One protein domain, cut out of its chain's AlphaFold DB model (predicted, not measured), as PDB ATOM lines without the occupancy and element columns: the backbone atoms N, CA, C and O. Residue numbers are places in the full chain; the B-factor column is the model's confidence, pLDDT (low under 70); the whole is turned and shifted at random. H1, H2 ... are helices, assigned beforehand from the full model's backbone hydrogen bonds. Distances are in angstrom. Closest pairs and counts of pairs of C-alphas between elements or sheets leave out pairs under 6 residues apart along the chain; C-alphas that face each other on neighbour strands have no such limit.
ATOM      1  N   VAL A  10      72.180 -85.029  -1.194       93.62
ATOM      2  CA  VAL A  10      72.495 -83.593  -1.223       93.62
ATOM      3  C   VAL A  10      73.975 -83.390  -1.526       93.62
ATOM      4  O   VAL A  10      74.309 -82.640  -2.443       93.62
ATOM      5  N   GLN A  11      74.870 -84.108  -0.842       92.06
ATOM      6  CA  GLN A  11      76.304 -84.039  -1.146       92.06
ATOM      7  C   GLN A  11      76.619 -84.546  -2.554       92.06
ATOM      8  O   GLN A  11      77.455 -83.958  -3.239       92.06
ATOM      9  N   HIS A  12      75.928 -85.589  -3.025       93.38
ATOM     10  CA  HIS A  12      76.088 -86.060  -4.398       93.38
ATOM     11  C   HIS A  12      75.723 -84.966  -5.419       93.38
ATOM     12  O   HIS A  12      76.498 -84.719  -6.344       93.38
ATOM     13  N   LEU A  13      74.608 -84.250  -5.220       93.44
ATOM     14  CA  LEU A  13      74.205 -83.129  -6.080       93.44
ATOM     15  C   LEU A  13      75.210 -81.969  -6.051       93.44
ATOM     16  O   LEU A  13      75.431 -81.336  -7.080       93.44
ATOM     17  N   LEU A  14      75.829 -81.707  -4.897       91.56
ATOM     18  CA  LEU A  14      76.850 -80.666  -4.729       91.56
ATOM     19  C   LEU A  14      78.251 -81.087  -5.201       91.56
ATOM     20  O   LEU A  14      79.161 -80.261  -5.209       91.56
ATOM     21  N   SER A  15      78.437 -82.352  -5.578       90.25
ATOM     22  CA  SER A  15      79.690 -82.866  -6.133       90.25
ATOM     23  C   SER A  15      79.747 -82.718  -7.658       90.25
ATOM     24  O   SER A  15      78.742 -82.429  -8.305       90.25
ATOM     25  N   GLU A  16      80.913 -82.994  -8.243       87.56
ATOM     26  CA  GLU A  16      81.110 -83.064  -9.702       87.56
ATOM     27  C   GLU A  16      80.706 -84.426 -10.304       87.56
ATOM     28  O   GLU A  16      80.811 -84.637 -11.512       87.56
ATOM     29  N   ALA A  17      80.237 -85.380  -9.485       89.38
ATOM     30  CA  ALA A  17      79.829 -86.700  -9.966       89.38
ATOM     31  C   ALA A  17      78.653 -86.589 -10.953       89.38
ATOM     32  O   ALA A  17      77.774 -85.750 -10.741       89.38
ATOM     33  N   PRO A  18      78.598 -87.396 -12.027       90.50
ATOM     34  CA  PRO A  18      77.537 -87.306 -13.029       90.50
ATOM     35  C   PRO A  18      76.161 -87.594 -12.419       90.50
ATOM     36  O   PRO A  18      76.021 -88.494 -11.595       90.50
ATOM     37  N   LEU A  19      75.147 -86.837 -12.846       93.38
ATOM     38  CA  LEU A  19      73.760 -87.058 -12.433       93.38
ATOM     39  C   LEU A  19      73.164 -88.223 -13.218       93.38
ATOM     40  O   LEU A  19      73.337 -88.308 -14.434       93.38
ATOM     41  N   SER A  20      72.412 -89.076 -12.531       94.50
ATOM     42  CA  SER A  20      71.788 -90.256 -13.116       94.50
ATOM     43  C   SER A  20      70.286 -90.229 -12.865       94.50
ATOM     44  O   SER A  20      69.815 -90.132 -11.735       94.50
ATOM     45  N   LEU A  21      69.507 -90.375 -13.938       96.06
ATOM     46  CA  LEU A  21      68.046 -90.489 -13.866       96.06
ATOM     47  C   LEU A  21      67.584 -91.780 -13.174       96.06
ATOM     48  O   LEU A  21      66.419 -91.903 -12.803       96.06
ATOM     49  N   ALA A  22      68.480 -92.751 -13.005       96.19
ATOM     50  CA  ALA A  22      68.170 -94.016 -12.362       96.19
ATOM     51  C   ALA A  22      68.568 -94.060 -10.884       96.19
ATOM     52  O   ALA A  22      68.318 -95.073 -10.224       96.19
ATOM     53  N   ASP A  23      69.159 -92.992 -10.353       95.81
ATOM     54  CA  ASP A  23      69.524 -92.908  -8.942       95.81
ATOM     55  C   ASP A  23      68.302 -92.600  -8.069       95.81
ATOM     56  O   ASP A  23      67.205 -92.283  -8.549       95.81
ATOM     57  N   TRP A  24      68.480 -92.779  -6.762       96.31
ATOM     58  CA  TRP A  24      67.483 -92.444  -5.755       96.31
ATOM     59  C   TRP A  24      67.951 -91.250  -4.932       96.31
ATOM     60  O   TRP A  24      68.880 -91.353  -4.133       96.31
ATOM     61  N   TYR A  25      67.272 -90.126  -5.123       96.69
ATOM     62  CA  TYR A  25      67.503 -88.846  -4.465       96.69
ATOM     63  C   TYR A  25      66.573 -88.613  -3.266       96.69
ATOM     64  O   TYR A  25      66.774 -87.674  -2.503       96.69
ATOM     65  N   GLY A  26      65.573 -89.477  -3.066       96.31
ATOM     66  CA  GLY A  26      64.616 -89.392  -1.961       96.31
ATOM     67  C   GLY A  26      65.101 -90.003  -0.645       96.31
ATOM     68  O   GLY A  26      64.269 -90.422   0.151       96.31
ATOM     69  N   GLU A  27      66.408 -90.164  -0.425       96.44
ATOM     70  CA  GLU A  27      66.899 -90.745   0.831       96.44
ATOM     71  C   GLU A  27      66.668 -89.752   1.991       96.44
ATOM     72  O   GLU A  27      67.041 -88.579   1.856       96.44
ATOM     73  N   PRO A  28      66.039 -90.177   3.108       95.56
ATOM     74  CA  PRO A  28      65.769 -89.305   4.241       95.56
ATOM     75  C   PRO A  28      67.024 -88.683   4.840       95.56
ATOM     76  O   PRO A  28      68.008 -89.367   5.119       95.56
ATOM     77  N   LEU A  29      66.940 -87.384   5.117       94.50
ATOM     78  CA  LEU A  29      67.955 -86.641   5.850       94.50
ATOM     79  C   LEU A  29      67.385 -86.200   7.200       94.50
ATOM     80  O   LEU A  29      66.239 -85.767   7.289       94.50
ATOM     81  N   ALA A  30      68.189 -86.287   8.260       93.81
ATOM     82  CA  ALA A  30      67.794 -85.741   9.555       93.81
ATOM     83  C   ALA A  30      67.592 -84.220   9.446       93.81
ATOM     84  O   ALA A  30      68.434 -83.533   8.868       93.81
ATOM     85  N   CYS A  31      66.524 -83.689  10.049       93.69
ATOM     86  CA  CYS A  31      66.144 -82.275   9.932       93.69
ATOM     87  C   CYS A  31      67.293 -81.304  10.275       93.69
ATOM     88  O   CYS A  31      67.565 -80.377   9.513       93.69
ATOM     89  N   ALA A  32      68.042 -81.563  11.355       93.75
ATOM     90  CA  ALA A  32      69.205 -80.751  11.731       93.75
ATOM     91  C   ALA A  32      70.273 -80.713  10.624       93.75
ATOM     92  O   ALA A  32      70.736 -79.643  10.233       93.75
ATOM     93  N   ARG A  33      70.595 -81.876  10.048       94.56
ATOM     94  CA  ARG A  33      71.561 -81.980   8.952       94.56
ATOM     95  C   ARG A  33      71.042 -81.319   7.674       94.56
ATOM     96  O   ARG A  33      71.795 -80.650   6.980       94.56
ATOM     97  N   ALA A  34      69.749 -81.438   7.384       95.25
ATOM     98  CA  ALA A  34      69.122 -80.751   6.258       95.25
ATOM     99  C   ALA A  34      69.210 -79.217   6.386       95.25
ATOM    100  O   ALA A  34      69.492 -78.526   5.406       95.25
ATOM    101  N   ALA A  35      69.051 -78.678   7.599       94.31
ATOM    102  CA  ALA A  35      69.214 -77.251   7.876       94.31
ATOM    103  C   ALA A  35      70.675 -76.768   7.733       94.31
ATOM    104  O   ALA A  35      70.921 -75.659   7.238       94.31
ATOM    105  N   GLU A  36      71.647 -77.598   8.122       94.56
ATOM    106  CA  GLU A  36      73.076 -77.343   7.894       94.56
ATOM    107  C   GLU A  36      73.396 -77.280   6.394       94.56
ATOM    108  O   GLU A  36      73.984 -76.298   5.926       94.56
ATOM    109  N   GLU A  37      72.933 -78.265   5.618       94.88
ATOM    110  CA  GLU A  37      73.112 -78.273   4.163       94.88
ATOM    111  C   GLU A  37      72.457 -77.058   3.507       94.88
ATOM    112  O   GLU A  37      73.060 -76.407   2.655       94.88
ATOM    113  N   LEU A  38      71.254 -76.677   3.946       94.31
ATOM    114  CA  LEU A  38      70.574 -75.493   3.431       94.31
ATOM    115  C   LEU A  38      71.378 -74.211   3.692       94.31
ATOM    116  O   LEU A  38      71.434 -73.321   2.839       94.31
ATOM    117  N   SER A  39      72.035 -74.113   4.848       93.69
ATOM    118  CA  SER A  39      72.915 -72.986   5.178       93.69
ATOM    119  C   SER A  39      74.139 -72.942   4.259       93.69
ATOM    120  O   SER A  39      74.486 -71.873   3.745       93.69
ATOM    121  N   ARG A  40      74.741 -74.102   3.968       93.62
ATOM    122  CA  ARG A  40      75.857 -74.236   3.022       93.62
ATOM    123  C   ARG A  40      75.446 -73.890   1.588       93.62
ATOM    124  O   ARG A  40      76.147 -73.134   0.917       93.62
ATOM    125  N   ILE A  41      74.289 -74.373   1.139       94.25
ATOM    126  CA  ILE A  41      73.713 -74.089  -0.185       94.25
ATOM    127  C   ILE A  41      73.463 -72.588  -0.361       94.25
ATOM    128  O   ILE A  41      73.806 -72.020  -1.398       94.25
ATOM    129  N   ARG A  42      72.922 -71.914   0.663       92.19
ATOM    130  CA  ARG A  42      72.718 -70.454   0.647       92.19
ATOM    131  C   ARG A  42      74.030 -69.691   0.499       92.19
ATOM    132  O   ARG A  42      74.078 -68.718  -0.248       92.19
ATOM    133  N   GLU A  43      75.085 -70.126   1.184       92.19
ATOM    134  CA  GLU A  43      76.406 -69.507   1.055       92.19
ATOM    135  C   GLU A  43      77.007 -69.715  -0.339       92.19
ATOM    136  O   GLU A  43      77.495 -68.760  -0.941       92.19
ATOM    137  N   LEU A  44      76.905 -70.925  -0.896       91.19
ATOM    138  CA  LEU A  44      77.333 -71.202  -2.271       91.19
ATOM    139  C   LEU A  44      76.585 -70.316  -3.273       91.19
ATOM    140  O   LEU A  44      77.204 -69.669  -4.113       91.19
ATOM    141  N   ARG A  45      75.264 -70.190  -3.122       90.12
ATOM    142  CA  ARG A  45      74.426 -69.351  -3.986       90.12
ATOM    143  C   ARG A  45      74.802 -67.869  -3.939       90.12
ATOM    144  O   ARG A  45      74.653 -67.185  -4.943       90.12
ATOM    145  N   ARG A  46      75.295 -67.366  -2.800       88.94
ATOM    146  CA  ARG A  46      75.811 -65.989  -2.694       88.94
ATOM    147  C   ARG A  46      77.115 -65.788  -3.463       88.94
ATOM    148  O   ARG A  46      77.349 -64.699  -3.972       88.94
ATOM    149  N   ARG A  47      77.965 -66.817  -3.526       88.94
ATOM    150  CA  ARG A  47      79.288 -66.754  -4.171       88.94
ATOM    151  C   ARG A  47      79.233 -67.000  -5.675       88.94
ATOM    152  O   ARG A  47      80.117 -66.545  -6.394       88.94
ATOM    153  N   THR A  48      78.220 -67.714  -6.153       85.94
ATOM    154  CA  THR A  48      78.101 -68.101  -7.561       85.94
ATOM    155  C   THR A  48      77.097 -67.213  -8.297       85.94
ATOM    156  O   THR A  48      75.959 -67.055  -7.867       85.94
ATOM    157  N   HIS A  49      77.488 -66.660  -9.449       71.44
ATOM    158  CA  HIS A  49      76.594 -65.839 -10.281       71.44
ATOM    159  C   HIS A  49      75.605 -66.645 -11.136       71.44
ATOM    160  O   HIS A  49      74.575 -66.109 -11.537       71.44
ATOM    161  N   GLN A  50      75.880 -67.925 -11.398       71.44
ATOM    162  CA  GLN A  50      74.972 -68.825 -12.108       71.44
ATOM    163  C   GLN A  50      74.505 -69.953 -11.189       71.44
ATOM    164  O   GLN A  50      75.300 -70.752 -10.699       71.44
ATOM    165  N   VAL A  51      73.195 -70.018 -10.962       79.88
ATOM    166  CA  VAL A  51      72.568 -71.087 -10.181       79.88
ATOM    167  C   VAL A  51      72.182 -72.205 -11.144       79.88
ATOM    168  O   VAL A  51      71.166 -72.112 -11.827       79.88
ATOM    169  N   GLY A  52      73.016 -73.241 -11.229       87.56
ATOM    170  CA  GLY A  52      72.724 -74.432 -12.031       87.56
ATOM    171  C   GLY A  52      71.707 -75.365 -11.362       87.56
ATOM    172  O   GLY A  52      71.501 -75.302 -10.146       87.56
ATOM    173  N   LEU A  53      71.125 -76.280 -12.148       89.81
ATOM    174  CA  LEU A  53      70.119 -77.255 -11.700       89.81
ATOM    175  C   LEU A  53      70.524 -77.992 -10.416       89.81
ATOM    176  O   LEU A  53      69.719 -78.104  -9.497       89.81
ATOM    177  N   ARG A  54      71.778 -78.458 -10.332       92.38
ATOM    178  CA  ARG A  54      72.328 -79.178  -9.168       92.38
ATOM    179  C   ARG A  54      72.090 -78.449  -7.854       92.38
ATOM    180  O   ARG A  54      71.618 -79.047  -6.893       92.38
ATOM    181  N   LEU A  55      72.391 -77.151  -7.827       92.56
ATOM    182  CA  LEU A  55      72.273 -76.341  -6.620       92.56
ATOM    183  C   LEU A  55      70.802 -76.146  -6.232       92.56
ATOM    184  O   LEU A  55      70.478 -76.183  -5.047       92.56
ATOM    185  N   VAL A  56      69.906 -75.994  -7.214       92.25
ATOM    186  CA  VAL A  56      68.462 -75.867  -6.951       92.25
ATOM    187  C   VAL A  56      67.852 -77.194  -6.496       92.25
ATOM    188  O   VAL A  56      67.043 -77.196  -5.573       92.25
ATOM    189  N   LEU A  57      68.253 -78.323  -7.088       95.25
ATOM    190  CA  LEU A  57      67.825 -79.650  -6.639       95.25
ATOM    191  C   LEU A  57      68.333 -79.948  -5.226       95.25
ATOM    192  O   LEU A  57      67.566 -80.425  -4.394       95.25
ATOM    193  N   ALA A  58      69.586 -79.607  -4.918       95.56
ATOM    194  CA  ALA A  58      70.120 -79.731  -3.564       95.56
ATOM    195  C   ALA A  58      69.305 -78.881  -2.571       95.56
ATOM    196  O   ALA A  58      68.961 -79.358  -1.489       95.56
ATOM    197  N   GLU A  59      68.936 -77.649  -2.955       95.19
ATOM    198  CA  GLU A  59      68.072 -76.781  -2.144       95.19
ATOM    199  C   GLU A  59      66.679 -77.394  -1.930       95.19
ATOM    200  O   GLU A  59      66.163 -77.359  -0.812       95.19
ATOM    201  N   LEU A  60      66.081 -77.971  -2.978       96.88
ATOM    202  CA  LEU A  60      64.782 -78.645  -2.919       96.88
ATOM    203  C   LEU A  60      64.799 -79.803  -1.912       96.88
ATOM    204  O   LEU A  60      63.935 -79.861  -1.039       96.88
ATOM    205  N   LEU A  61      65.794 -80.690  -2.011       96.94
ATOM    206  CA  LEU A  61      65.954 -81.837  -1.113       96.94
ATOM    207  C   LEU A  61      66.167 -81.396   0.339       96.94
ATOM    208  O   LEU A  61      65.493 -81.893   1.240       96.94
ATOM    209  N   ALA A  62      67.083 -80.450   0.566       96.44
ATOM    210  CA  ALA A  62      67.378 -79.952   1.906       96.44
ATOM    211  C   ALA A  62      66.140 -79.308   2.548       96.44
ATOM    212  O   ALA A  62      65.824 -79.594   3.698       96.44
ATOM    213  N   ARG A  63      65.386 -78.498   1.792       96.00
ATOM    214  CA  ARG A  63      64.136 -77.901   2.287       96.00
ATOM    215  C   ARG A  63      63.074 -78.942   2.597       96.00
ATOM    216  O   ARG A  63      62.398 -78.792   3.606       96.00
ATOM    217  N   TYR A  64      62.930 -79.973   1.766       96.81
ATOM    218  CA  TYR A  64      61.940 -81.025   1.999       96.81
ATOM    219  C   TYR A  64      62.157 -81.717   3.348       96.81
ATOM    220  O   TYR A  64      61.205 -81.936   4.090       96.81
ATOM    221  N   TRP A  65      63.413 -82.012   3.688       96.25
ATOM    222  CA  TRP A  65      63.760 -82.687   4.940       96.25
ATOM    223  C   TRP A  65      63.880 -81.761   6.157       96.25
ATOM    224  O   TRP A  65      63.920 -82.246   7.284       96.25
ATOM    225  N   SER A  66      63.925 -80.442   5.955       93.94
ATOM    226  CA  SER A  66      63.972 -79.444   7.031       93.94
ATOM    227  C   SER A  66      62.611 -78.782   7.309       93.94
ATOM    228  O   SER A  66      62.593 -77.648   7.790       93.94
ATOM    229  N   ASP A  67      61.497 -79.411   6.912       85.62
ATOM    230  CA  ASP A  67      60.127 -78.855   6.959       85.62
ATOM    231  C   ASP A  67      59.982 -77.465   6.298       85.62
ATOM    232  O   ASP A  67      59.148 -76.636   6.667       85.62
ATOM    233  N   GLY A  68      60.818 -77.186   5.297       82.75
ATOM    234  CA  GLY A  68      60.724 -75.988   4.474       82.75
ATOM    235  C   GLY A  68      59.694 -76.126   3.351       82.75
ATOM    236  O   GLY A  68      59.227 -77.213   3.021       82.75
ATOM    237  N   ASP A  69      59.385 -75.008   2.691       87.50
ATOM    238  CA  ASP A  69      58.467 -74.978   1.543       87.50
ATOM    239  C   ASP A  69      59.126 -75.542   0.265       87.50
ATOM    240  O   ASP A  69      59.586 -74.807  -0.617       87.50
ATOM    241  N   ALA A  70      59.246 -76.871   0.205       92.56
ATOM    242  CA  ALA A  70      59.766 -77.601  -0.948       92.56
ATOM    243  C   ALA A  70      58.818 -77.515  -2.158       92.56
ATOM    244  O   ALA A  70      59.287 -77.371  -3.287       92.56
ATOM    245  N   ASP A  71      57.501 -77.516  -1.934       93.62
ATOM    246  CA  ASP A  71      56.477 -77.408  -2.981       93.62
ATOM    247  C   ASP A  71      56.607 -76.094  -3.772       93.62
ATOM    248  O   ASP A  71      56.418 -76.072  -4.993       93.62
ATOM    249  N   MET A  72      56.920 -74.976  -3.108       92.19
ATOM    250  CA  MET A  72      57.187 -73.702  -3.784       92.19
ATOM    251  C   MET A  72      58.450 -73.766  -4.649       92.19
ATOM    252  O   MET A  72      58.424 -73.304  -5.791       92.19
ATOM    253  N   ILE A  73      59.544 -74.345  -4.143       92.19
ATOM    254  CA  ILE A  73      60.789 -74.484  -4.919       92.19
ATOM    255  C   ILE A  73      60.574 -75.393  -6.125       92.19
ATOM    256  O   ILE A  73      60.968 -75.025  -7.231       92.19
ATOM    257  N   TYR A  74      59.890 -76.525  -5.939       96.19
ATOM    258  CA  TYR A  74      59.506 -77.416  -7.028       96.19
ATOM    259  C   TYR A  74      58.711 -76.661  -8.101       96.19
ATOM    260  O   TYR A  74      59.085 -76.704  -9.268       96.19
ATOM    261  N   ARG A  75      57.663 -75.914  -7.722       95.38
ATOM    262  CA  ARG A  75      56.836 -75.151  -8.677       95.38
ATOM    263  C   ARG A  75      57.636 -74.093  -9.435       95.38
ATOM    264  O   ARG A  75      57.473 -73.959 -10.645       95.38
ATOM    265  N   SER A  76      58.511 -73.374  -8.737       91.81
ATOM    266  CA  SER A  76      59.397 -72.374  -9.341       91.81
ATOM    267  C   SER A  76      60.361 -73.005 -10.353       91.81
ATOM    268  O   SER A  76      60.498 -72.527 -11.482       91.81
ATOM    269  N   LEU A  77      60.978 -74.133  -9.997       91.31
ATOM    270  CA  LEU A  77      61.899 -74.837 -10.885       91.31
ATOM    271  C   LEU A  77      61.161 -75.479 -12.069       91.31
ATOM    272  O   LEU A  77      61.581 -75.337 -13.213       91.31
ATOM    273  N   ALA A  78      60.003 -76.091 -11.829       93.94
ATOM    274  CA  ALA A  78      59.162 -76.678 -12.866       93.94
ATOM    275  C   ALA A  78      58.697 -75.650 -13.915       93.94
ATOM    276  O   ALA A  78      58.446 -76.028 -15.057       93.94
ATOM    277  N   ALA A  79      58.590 -74.367 -13.554       92.69
ATOM    278  CA  ALA A  79      58.249 -73.291 -14.483       92.69
ATOM    279  C   ALA A  79      59.446 -72.777 -15.307       92.69
ATOM    280  O   ALA A  79      59.246 -72.089 -16.307       92.69
ATOM    281  N   THR A  80      60.681 -73.068 -14.889       90.75
ATOM    282  CA  THR A  80      61.901 -72.514 -15.502       90.75
ATOM    283  C   THR A  80      62.725 -73.544 -16.269       90.75
ATOM    284  O   THR A  80      63.403 -73.170 -17.225       90.75
ATOM    285  N   VAL A  81      62.637 -74.824 -15.902       92.19
ATOM    286  CA  VAL A  81      63.298 -75.926 -16.608       92.19
ATOM    287  C   VAL A  81      62.751 -76.055 -18.031       92.19
ATOM    288  O   VAL A  81      61.545 -76.188 -18.237       92.19
ATOM    289  N   ARG A  82      63.657 -76.028 -19.013       87.56
ATOM    290  CA  ARG A  82      63.335 -76.165 -20.446       87.56
ATOM    291  C   ARG A  82      63.847 -77.459 -21.055       87.56
ATOM    292  O   ARG A  82      63.307 -77.907 -22.059       87.56
ATOM    293  N   ASP A  83      64.894 -78.024 -20.469       93.12
ATOM    294  CA  ASP A  83      65.479 -79.269 -20.925       93.12
ATOM    295  C   ASP A  83      64.731 -80.464 -20.318       93.12
ATOM    296  O   ASP A  83      64.349 -80.478 -19.146       93.12
ATOM    297  N   GLU A  84      64.481 -81.480 -21.138       93.69
ATOM    298  CA  GLU A  84      63.707 -82.641 -20.715       93.69
ATOM    299  C   GLU A  84      64.478 -83.560 -19.756       93.69
ATOM    300  O   GLU A  84      63.839 -84.224 -18.938       93.69
ATOM    301  N   PHE A  85      65.817 -83.624 -19.827       94.50
ATOM    302  CA  PHE A  85      66.609 -84.370 -18.842       94.50
ATOM    303  C   PHE A  85      66.487 -83.698 -17.476       94.50
ATOM    304  O   PHE A  85      66.185 -84.365 -16.486       94.50
ATOM    305  N   GLU A  86      66.642 -82.375 -17.429       95.19
ATOM    306  CA  GLU A  86      66.438 -81.601 -16.205       95.19
ATOM    307  C   GLU A  86      65.009 -81.768 -15.671       95.19
ATOM    308  O   GLU A  86      64.810 -81.930 -14.462       95.19
ATOM    309  N   ARG A  87      64.006 -81.793 -16.563       96.75
ATOM    310  CA  ARG A  87      62.607 -82.000 -16.172       96.75
ATOM    311  C   ARG A  87      62.398 -83.392 -15.596       96.75
ATOM    312  O   ARG A  87      61.790 -83.517 -14.539       96.75
ATOM    313  N   ALA A  88      62.917 -84.425 -16.256       97.38
ATOM    314  CA  ALA A  88      62.835 -85.797 -15.775       97.38
ATOM    315  C   ALA A  88      63.503 -85.947 -14.401       97.38
ATOM    316  O   ALA A  88      62.930 -86.563 -13.501       97.38
ATOM    317  N   LEU A  89      64.677 -85.337 -14.214       97.12
ATOM    318  CA  LEU A  89      65.403 -85.384 -12.950       97.12
ATOM    319  C   LEU A  89      64.650 -84.662 -11.824       97.12
ATOM    320  O   LEU A  89      64.622 -85.163 -10.700       97.12
ATOM    321  N   LEU A  90      64.012 -83.526 -12.116       97.50
ATOM    322  CA  LEU A  90      63.155 -82.817 -11.167       97.50
ATOM    323  C   LEU A  90      61.947 -83.662 -10.746       97.50
ATOM    324  O   LEU A  90      61.705 -83.826  -9.550       97.50
ATOM    325  N   GLU A  91      61.210 -84.209 -11.717       98.19
ATOM    326  CA  GLU A  91      60.034 -85.050 -11.459       98.19
ATOM    327  C   GLU A  91      60.413 -86.301 -10.658       98.19
ATOM    328  O   GLU A  91      59.745 -86.647  -9.683       98.19
ATOM    329  N   PHE A  92      61.529 -86.951 -10.998       97.44
ATOM    330  CA  PHE A  92      62.034 -88.067 -10.208       97.44
ATOM    331  C   PHE A  92      62.431 -87.651  -8.802       97.44
ATOM    332  O   PHE A  92      61.935 -88.249  -7.855       97.44
ATOM    333  N   SER A  93      63.269 -86.629  -8.641       97.44
ATOM    334  CA  SER A  93      63.746 -86.214  -7.319       97.44
ATOM    335  C   SER A  93      62.577 -85.877  -6.393       97.44
ATOM    336  O   SER A  93      62.506 -86.365  -5.267       97.44
ATOM    337  N   TYR A  94      61.605 -85.110  -6.886       98.25
ATOM    338  CA  TYR A  94      60.447 -84.714  -6.096       98.25
ATOM    339  C   TYR A  94      59.471 -85.875  -5.842       98.25
ATOM    340  O   TYR A  94      59.024 -86.078  -4.712       98.25
ATOM    341  N   GLY A  95      59.198 -86.704  -6.853       98.25
ATOM    342  CA  GLY A  95      58.393 -87.916  -6.694       98.25
ATOM    343  C   GLY A  95      59.000 -88.911  -5.701       98.25
ATOM    344  O   GLY A  95      58.271 -89.519  -4.919       98.25
ATOM    345  N   GLN A  96      60.327 -89.045  -5.676       98.25
ATOM    346  CA  GLN A  96      61.050 -89.911  -4.742       98.25
ATOM    347  C   GLN A  96      60.978 -89.389  -3.302       98.25
ATOM    348  O   GLN A  96      60.769 -90.187  -2.394       98.25
ATOM    349  N   LEU A  97      61.075 -88.071  -3.083       97.94
ATOM    350  CA  LEU A  97      60.870 -87.459  -1.759       97.94
ATOM    351  C   LEU A  97      59.461 -87.747  -1.223       97.94
ATOM    352  O   LEU A  97      59.288 -88.199  -0.092       97.94
ATOM    353  N   LEU A  98      58.449 -87.569  -2.072       98.12
ATOM    354  CA  LEU A  98      57.061 -87.887  -1.740       98.12
ATOM    355  C   LEU A  98      56.864 -89.382  -1.455       98.12
ATOM    356  O   LEU A  98      56.159 -89.741  -0.511       98.12
ATOM    357  N   MET A  99      57.510 -90.252  -2.232       98.50
ATOM    358  CA  MET A  99      57.470 -91.700  -2.024       98.50
ATOM    359  C   MET A  99      58.152 -92.108  -0.713       98.50
ATOM    360  O   MET A  99      57.647 -92.981  -0.012       98.50
ATOM    361  N   ALA A 100      59.240 -91.436  -0.329       97.81
ATOM    362  CA  ALA A 100      59.909 -91.644   0.954       97.81
ATOM    363  C   ALA A 100      59.003 -91.348   2.157       97.81
ATOM    364  O   ALA A 100      59.195 -91.924   3.226       97.81
ATOM    365  N   ARG A 101      57.967 -90.522   1.972       97.50
ATOM    366  CA  ARG A 101      56.892 -90.286   2.949       97.50
ATOM    367  C   ARG A 101      55.582 -91.016   2.626       97.50
ATOM    368  O   ARG A 101      54.549 -90.695   3.210       97.50
ATOM    369  N   ARG A 102      55.610 -91.997   1.717       97.94
ATOM    370  CA  ARG A 102      54.458 -92.805   1.265       97.94
ATOM    371  C   ARG A 102      53.258 -91.966   0.798       97.94
ATOM    372  O   ARG A 102      52.103 -92.357   0.950       97.94
ATOM    373  N   CYS A 103      53.524 -90.810   0.197       97.75
ATOM    374  CA  CYS A 103      52.483 -89.931  -0.320       97.75
ATOM    375  C   CYS A 103      51.957 -90.439  -1.673       97.75
ATOM    376  O   CYS A 103      52.740 -90.615  -2.608       97.75
ATOM    377  N   LYS A 104      50.632 -90.559  -1.848       96.50
ATOM    378  CA  LYS A 104      50.005 -90.962  -3.134       96.50
ATOM    379  C   LYS A 104      50.437 -90.090  -4.311       96.50
ATOM    380  O   LYS A 104      50.680 -90.595  -5.405       96.50
ATOM    381  N   ARG A 105      50.585 -88.781  -4.068       97.00
ATOM    382  CA  ARG A 105      51.048 -87.807  -5.068       97.00
ATOM    383  C   ARG A 105      52.452 -88.092  -5.611       97.00
ATOM    384  O   ARG A 105      52.829 -87.507  -6.611       97.00
ATOM    385  N   ALA A 106      53.231 -88.998  -5.017       97.94
ATOM    386  CA  ALA A 106      54.494 -89.429  -5.612       97.94
ATOM    387  C   ALA A 106      54.309 -89.903  -7.065       97.94
ATOM    388  O   ALA A 106      55.099 -89.549  -7.941       97.94
ATOM    389  N   TRP A 107      53.225 -90.630  -7.358       98.00
ATOM    390  CA  TRP A 107      52.972 -91.163  -8.699       98.00
ATOM    391  C   TRP A 107      52.664 -90.102  -9.753       98.00
ATOM    392  O   TRP A 107      52.997 -90.319 -10.919       98.00
ATOM    393  N   SER A 108      52.121 -88.939  -9.369       97.25
ATOM    394  CA  SER A 108      51.918 -87.831 -10.313       97.25
ATOM    395  C   SER A 108      53.226 -87.203 -10.792       97.25
ATOM    396  O   SER A 108      53.198 -86.425 -11.737       97.25
ATOM    397  N   HIS A 109      54.357 -87.559 -10.174       98.31
ATOM    398  CA  HIS A 109      55.695 -87.120 -10.567       98.31
ATOM    399  C   HIS A 109      56.530 -88.276 -11.132       98.31
ATOM    400  O   HIS A 109      57.117 -88.159 -12.205       98.31
ATOM    401  N   LEU A 110      56.522 -89.442 -10.476       98.00
ATOM    402  CA  LEU A 110      57.325 -90.593 -10.902       98.00
ATOM    403  C   LEU A 110      56.928 -91.128 -12.287       98.00
ATOM    404  O   LEU A 110      57.807 -91.530 -13.049       98.00
ATOM    405  N   LEU A 111      55.633 -91.129 -12.632       97.12
ATOM    406  CA  LEU A 111      55.178 -91.622 -13.938       97.12
ATOM    407  C   LEU A 111      55.539 -90.659 -15.083       97.12
ATOM    408  O   LEU A 111      56.187 -91.113 -16.031       97.12
ATOM    409  N   PRO A 112      55.220 -89.346 -15.019       95.50
ATOM    410  CA  PRO A 112      55.690 -88.403 -16.034       95.50
ATOM    411  C   PRO A 112      57.218 -88.339 -16.121       95.50
ATOM    412  O   PRO A 112      57.761 -88.361 -17.225       95.50
ATOM    413  N   GLY A 113      57.917 -88.346 -14.979       96.81
ATOM    414  CA  GLY A 113      59.380 -88.387 -14.932       96.81
ATOM    415  C   GLY A 113      59.951 -89.595 -15.675       96.81
ATOM    416  O   GLY A 113      60.878 -89.447 -16.469       96.81
ATOM    417  N   PHE A 114      59.341 -90.776 -15.515       97.44
ATOM    418  CA  PHE A 114      59.747 -91.975 -16.250       97.44
ATOM    419  C   PHE A 114      59.493 -91.861 -17.748       97.44
ATOM    420  O   PHE A 114      60.365 -92.219 -18.534       97.44
ATOM    421  N   SER A 115      58.346 -91.313 -18.152       96.56
ATOM    422  CA  SER A 115      58.045 -91.084 -19.567       96.56
ATOM    423  C   SER A 115      59.068 -90.152 -20.230       96.56
ATOM    424  O   SER A 115      59.493 -90.414 -21.353       96.56
ATOM    425  N   LEU A 116      59.492 -89.093 -19.533       96.31
ATOM    426  CA  LEU A 116      60.514 -88.154 -20.013       96.31
ATOM    427  C   LEU A 116      61.916 -88.785 -20.043       96.31
ATOM    428  O   LEU A 116      62.707 -88.512 -20.944       96.31
ATOM    429  N   ALA A 117      62.224 -89.642 -19.067       95.88
ATOM    430  CA  ALA A 117      63.523 -90.295 -18.931       95.88
ATOM    431  C   ALA A 117      63.718 -91.497 -19.868       95.88
ATOM    432  O   ALA A 117      64.857 -91.831 -20.187       95.88
ATOM    433  N   ALA A 118      62.638 -92.165 -20.287       94.94
ATOM    434  CA  ALA A 118      62.676 -93.500 -20.891       94.94
ATOM    435  C   ALA A 118      63.661 -93.633 -22.063       94.94
ATOM    436  O   ALA A 118      64.390 -94.616 -22.137       94.94
ATOM    437  N   HIS A 119      63.716 -92.634 -22.945       94.50
ATOM    438  CA  HIS A 119      64.582 -92.640 -24.129       94.50
ATOM    439  C   HIS A 119      66.038 -92.222 -23.842       94.50
ATOM    440  O   HIS A 119      66.890 -92.344 -24.719       94.50
ATOM    441  N   ARG A 120      66.326 -91.714 -22.636       94.94
ATOM    442  CA  ARG A 120      67.669 -91.299 -22.191       94.94
ATOM    443  C   ARG A 120      68.344 -92.313 -21.272       94.94
ATOM    444  O   ARG A 120      69.548 -92.226 -21.051       94.94
ATOM    445  N   LEU A 121      67.581 -93.241 -20.702       95.69
ATOM    446  CA  LEU A 121      68.111 -94.277 -19.824       95.69
ATOM    447  C   LEU A 121      68.847 -95.339 -20.645       95.69
ATOM    448  O   LEU A 121      68.338 -95.829 -21.653       95.69
ATOM    449  N   ALA A 122      70.022 -95.755 -20.171       95.50
ATOM    450  CA  ALA A 122      70.638 -96.978 -20.667       95.50
ATOM    451  C   ALA A 122      69.698 -98.172 -20.396       95.50
ATOM    452  O   ALA A 122      68.975 -98.155 -19.397       95.50
ATOM    453  N   PRO A 123      69.709 -99.246 -21.211       95.31
ATOM    454  CA  PRO A 123      68.762-100.354 -21.053       95.31
ATOM    455  C   PRO A 123      68.726-100.957 -19.639       95.31
ATOM    456  O   PRO A 123      67.652-101.198 -19.091       95.31
ATOM    457  N   ALA A 124      69.890-101.151 -19.011       95.25
ATOM    458  CA  ALA A 124      69.973-101.667 -17.644       95.25
ATOM    459  C   ALA A 124      69.321-100.722 -16.618       95.25
ATOM    460  O   ALA A 124      68.613-101.170 -15.715       95.25
ATOM    461  N   ASP A 125      69.519 -99.415 -16.785       96.25
ATOM    462  CA  ASP A 125      68.944 -98.386 -15.923       96.25
ATOM    463  C   ASP A 125      67.432 -98.247 -16.138       96.25
ATOM    464  O   ASP A 125      66.685 -98.133 -15.169       96.25
ATOM    465  N   TYR A 126      66.959 -98.350 -17.384       97.12
ATOM    466  CA  TYR A 126      65.533 -98.386 -17.713       97.12
ATOM    467  C   TYR A 126      64.818 -99.500 -16.943       97.12
ATOM    468  O   TYR A 126      63.853 -99.239 -16.220       97.12
ATOM    469  N   PHE A 127      65.320-100.735 -17.042       96.31
ATOM    470  CA  PHE A 127      64.717-101.870 -16.346       96.31
ATOM    471  C   PHE A 127      64.862-101.763 -14.829       96.31
ATOM    472  O   PHE A 127      63.947-102.167 -14.113       96.31
ATOM    473  N   ARG A 128      65.960-101.179 -14.326       96.00
ATOM    474  CA  ARG A 128      66.122-100.901 -12.892       96.00
ATOM    475  C   ARG A 128      65.019 -99.976 -12.382       96.00
ATOM    476  O   ARG A 128      64.340-100.320 -11.417       96.00
ATOM    477  N   VAL A 129      64.800 -98.842 -13.048       96.94
ATOM    478  CA  VAL A 129      63.762 -97.873 -12.661       96.94
ATOM    479  C   VAL A 129      62.365 -98.479 -12.793       96.94
ATOM    480  O   VAL A 129      61.555 -98.338 -11.876       96.94
ATOM    481  N   LEU A 130      62.095 -99.197 -13.886       97.06
ATOM    482  CA  LEU A 130      60.811 -99.858 -14.108       97.06
ATOM    483  C   LEU A 130      60.502-100.882 -13.008       97.06
ATOM    484  O   LEU A 130      59.432-100.828 -12.405       97.06
ATOM    485  N   ALA A 131      61.448-101.774 -12.704       96.56
ATOM    486  CA  ALA A 131      61.285-102.786 -11.664       96.56
ATOM    487  C   ALA A 131      61.085-102.149 -10.280       96.56
ATOM    488  O   ALA A 131      60.235-102.592  -9.505       96.56
ATOM    489  N   ARG A 132      61.823-101.071  -9.982       97.38
ATOM    490  CA  ARG A 132      61.640-100.279  -8.760       97.38
ATOM    491  C   ARG A 132      60.226 -99.708  -8.673       97.38
ATOM    492  O   ARG A 132      59.586 -99.870  -7.641       97.38
ATOM    493  N   HIS A 133      59.713 -99.083  -9.733       97.25
ATOM    494  CA  HIS A 133      58.352 -98.536  -9.743       97.25
ATOM    495  C   HIS A 133      57.283 -99.622  -9.581       97.25
ATOM    496  O   HIS A 133      56.375 -99.461  -8.771       97.25
ATOM    497  N   GLN A 134      57.413-100.746 -10.288       96.38
ATOM    498  CA  GLN A 134      56.484-101.876 -10.165       96.38
ATOM    499  C   GLN A 134      56.425-102.426  -8.737       96.38
ATOM    500  O   GLN A 134      55.349-102.760  -8.242       96.38
ATOM    501  N   LEU A 135      57.578-102.499  -8.066       96.62
ATOM    502  CA  LEU A 135      57.648-102.955  -6.687       96.62
ATOM    503  C   LEU A 135      57.088-101.905  -5.718       96.62
ATOM    504  O   LEU A 135      56.253-102.234  -4.886       96.62
ATOM    505  N   LEU A 136      57.470-100.632  -5.848       97.06
ATOM    506  CA  LEU A 136      56.946 -99.554  -4.995       97.06
ATOM    507  C   LEU A 136      55.427 -99.364  -5.132       97.06
ATOM    508  O   LEU A 136      54.793 -98.901  -4.189       97.06
ATOM    509  N   ALA A 137      54.824 -99.759  -6.258       96.25
ATOM    510  CA  ALA A 137      53.371 -99.747  -6.446       96.25
ATOM    511  C   ALA A 137      52.612-100.686  -5.489       96.25
ATOM    512  O   ALA A 137      51.403-100.545  -5.346       96.25
ATOM    513  N   GLN A 138      53.308-101.612  -4.821       96.62
ATOM    514  CA  GLN A 138      52.724-102.496  -3.808       96.62
ATOM    515  C   GLN A 138      52.550-101.807  -2.444       96.62
ATOM    516  O   GLN A 138      51.870-102.343  -1.574       96.62
ATOM    517  N   LEU A 139      53.180-100.648  -2.219       96.06
ATOM    518  CA  LEU A 139      53.115 -99.961  -0.929       96.06
ATOM    519  C   LEU A 139      51.742 -99.308  -0.703       96.06
ATOM    520  O   LEU A 139      51.204 -98.683  -1.620       96.06
ATOM    521  N   PRO A 140      51.199 -99.354   0.526       94.62
ATOM    522  CA  PRO A 140      50.051 -98.544   0.888       94.62
ATOM    523  C   PRO A 140      50.474 -97.073   0.931       94.62
ATOM    524  O   PRO A 140      51.356 -96.683   1.696       94.62
ATOM    525  N   LEU A 141      49.838 -96.253   0.098       96.12
ATOM    526  CA  LEU A 141      50.094 -94.817   0.032       96.12
ATOM    527  C   LEU A 141      48.903 -94.028   0.577       96.12
ATOM    528  O   LEU A 141      47.744 -94.400   0.374       96.12
ATOM    529  N   SER A 142      49.182 -92.890   1.206       95.94
ATOM    530  CA  SER A 142      48.182 -91.996   1.798       95.94
ATOM    531  C   SER A 142      48.322 -90.557   1.307       95.94
ATOM    532  O   SER A 142      49.314 -90.174   0.687       95.94
ATOM    533  N   ASP A 143      47.293 -89.750   1.558       93.94
ATOM    534  CA  ASP A 143      47.340 -88.302   1.326       93.94
ATOM    535  C   ASP A 143      48.036 -87.570   2.485       93.94
ATOM    536  O   ASP A 143      48.654 -86.525   2.285       93.94
ATOM    537  N   THR A 144      48.002 -88.165   3.682       93.88
ATOM    538  CA  THR A 144      48.781 -87.736   4.846       93.88
ATOM    539  C   THR A 144      50.202 -88.299   4.758       93.88
ATOM    540  O   THR A 144      50.341 -89.519   4.645       93.88
ATOM    541  N   PRO A 145      51.252 -87.465   4.830       94.31
ATOM    542  CA  PRO A 145      52.634 -87.937   4.816       94.31
ATOM    543  C   PRO A 145      52.976 -88.816   6.031       94.31
ATOM    544  O   PRO A 145      52.741 -88.418   7.172       94.31
ATOM    545  N   ALA A 146      53.573 -89.984   5.793       95.62
ATOM    546  CA  ALA A 146      54.050 -90.900   6.831       95.62
ATOM    547  C   ALA A 146      55.451 -90.518   7.347       95.62
ATOM    548  O   ALA A 146      56.068 -89.553   6.872       95.62
ATOM    549  N   GLU A 147      55.958 -91.300   8.306       95.00
ATOM    550  CA  GLU A 147      57.359 -91.245   8.727       95.00
ATOM    551  C   GLU A 147      58.301 -91.529   7.540       95.00
ATOM    552  O   GLU A 147      58.025 -92.443   6.747       95.00
ATOM    553  N   PRO A 148      59.406 -90.770   7.401       96.00
ATOM    554  CA  PRO A 148      60.363 -90.955   6.318       96.00
ATOM    555  C   PRO A 148      60.976 -92.358   6.297       96.00
ATOM    556  O   PRO A 148      61.416 -92.879   7.321       96.00
ATOM    557  N   ALA A 149      61.079 -92.953   5.110       96.75
ATOM    558  CA  ALA A 149      61.764 -94.220   4.897       96.75
ATOM    559  C   ALA A 149      62.665 -94.168   3.658       96.75
ATOM    560  O   ALA A 149      62.268 -93.693   2.596       96.75
ATOM    561  N   GLY A 150      63.884 -94.688   3.806       96.12
ATOM    562  CA  GLY A 150      64.845 -94.836   2.715       96.12
ATOM    563  C   GLY A 150      64.457 -95.925   1.722       96.12
ATOM    564  O   GLY A 150      63.651 -96.815   2.029       96.12
ATOM    565  N   LEU A 151      65.077 -95.906   0.537       97.06
ATOM    566  CA  LEU A 151      64.701 -96.804  -0.563       97.06
ATOM    567  C   LEU A 151      64.758 -98.279  -0.157       97.06
ATOM    568  O   LEU A 151      63.848 -99.051  -0.452       97.06
ATOM    569  N   ARG A 152      65.815 -98.685   0.553       95.75
ATOM    570  CA  ARG A 152      65.991-100.085   0.968       95.75
ATOM    571  C   ARG A 152      64.833-100.570   1.842       95.75
ATOM    572  O   ARG A 152      64.380-101.702   1.668       95.75
ATOM    573  N   THR A 153      64.361 -99.727   2.756       96.19
ATOM    574  CA  THR A 153      63.228-100.035   3.637       96.19
ATOM    575  C   THR A 153      61.944-100.152   2.824       96.19
ATOM    576  O   THR A 153      61.269-101.174   2.921       96.19
ATOM    577  N   LEU A 154      61.672 -99.178   1.949       97.25
ATOM    578  CA  LEU A 154      60.497 -99.177   1.071       97.25
ATOM    579  C   LEU A 154      60.441-100.428   0.182       97.25
ATOM    580  O   LEU A 154      59.414-101.097   0.112       97.25
ATOM    581  N   LEU A 155      61.553-100.792  -0.464       96.88
ATOM    582  CA  LEU A 155      61.611-101.984  -1.316       96.88
ATOM    583  C   LEU A 155      61.470-103.283  -0.519       96.88
ATOM    584  O   LEU A 155      60.963-104.270  -1.048       96.88
ATOM    585  N   SER A 156      61.940-103.315   0.728       95.94
ATOM    586  CA  SER A 156      61.798-104.498   1.586       95.94
ATOM    587  C   SER A 156      60.345-104.688   2.019       95.94
ATOM    588  O   SER A 156      59.810-105.782   1.879       95.94
ATOM    589  N   GLU A 157      59.688-103.615   2.458       95.75
ATOM    590  CA  GLU A 157      58.265-103.616   2.812       95.75
ATOM    591  C   GLU A 157      57.385-104.000   1.616       95.75
ATOM    592  O   GLU A 157      56.560-104.907   1.715       95.75
ATOM    593  N   ALA A 158      57.634-103.400   0.450       96.31
ATOM    594  CA  ALA A 158      56.926-103.717  -0.783       96.31
ATOM    595  C   ALA A 158      57.033-105.201  -1.177       96.31
ATOM    596  O   ALA A 158      56.050-105.799  -1.614       96.31
ATOM    597  N   ARG A 159      58.211-105.822  -1.000       95.56
ATOM    598  CA  ARG A 159      58.401-107.264  -1.255       95.56
ATOM    599  C   ARG A 159      57.610-108.126  -0.285       95.56
ATOM    600  O   ARG A 159      57.045-109.130  -0.707       95.56
ATOM    601  N   ILE A 160      57.568-107.744   0.992       95.50
ATOM    602  CA  ILE A 160      56.775-108.459   1.997       95.50
ATOM    603  C   ILE A 160      55.299-108.420   1.590       95.50
ATOM    604  O   ILE A 160      54.678-109.475   1.489       95.50
ATOM    605  N   ILE A 161      54.767-107.243   1.251       93.50
ATOM    606  CA  ILE A 161      53.372-107.089   0.810       93.50
ATOM    607  C   ILE A 161      53.089-107.928  -0.440       93.50
ATOM    608  O   ILE A 161      52.126-108.692  -0.461       93.50
TER     609      ILE A 161
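AT A GLANCE: This is residues 10 to 161 of the 182 residues of an uncharacterized protein of Gammaproteobacteria bacterium (UniProt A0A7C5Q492). A zigzag row of nearly aligned helices, H2, H3, H5, H6 and H7, has H5 in its middle; H4 packs beside H3 and H5, short H1 packs on H3, and H8 is set steeply at H7's end. The printed part has 152 residues with eight named helices, H1 to H8 in chain order, and no named strand: all helix. It is compact, with a radius of gyration of the C-alphas of 15.0 A and spans of 47 by 34 by 26 A.

IN THESE COORDINATES: H5, residues 84 to 100, is 23.8 A long; H2, residues 31 to 47, is 24.7 A. H3 is residues 53 to 65, H4 70 to 80, H6 104 to 117, 20.8 A, and H7 123 to 136, 20.0 A. H1, residues 10 to 14, begins at C-alpha 10 (72.495, -83.593, -1.223); H8, residues 151 to 161, ends at C-alpha 161 (53.372, -107.089, 0.810).

HOW THE PARTS SIT: H3, H4 and H5 form an up-and-down bundle, each running against the one before. H5 touches H3 at a shallow tilt of 13 degrees, closest C-alphas Leu 57 and Leu 90, 7.2 A. With residues 87 to 94 alone, H5 touches H4, closest C-alphas Ala 78 and Arg 87, 7.1 A. H5 and H6 are a hairpin, C-alphas Gly 95 and Ala 106 closest at 4.3 A. H3, the hub, also touches H1, Val 10 to Ala 58, 5.1 A between closest C-alphas, and H2, Ala 34 to Ala 62, 4.8 A. H6 and H7 are close but not clearly touching, closest C-alphas Phe 114 and Val 129, 8.0 A. H7 touches H8 with residues 132 to 136 alone, at a steep tilt of 58 degrees, closest C-alphas Leu 136 and Ala 158, 5.9 A. Every O i to N i+4 pair is within hydrogen-bond range in the helices other than H6, with 7 of 10.

THE WHOLE: The farthest C-alphas, His 49 and Ile 161, are 48.6 A apart; residues 46 to 52 stand free. The links H1 to H2 and H7 to H8 are long. The printed part has no cut, and no printed residue is under 70 in pLDDT.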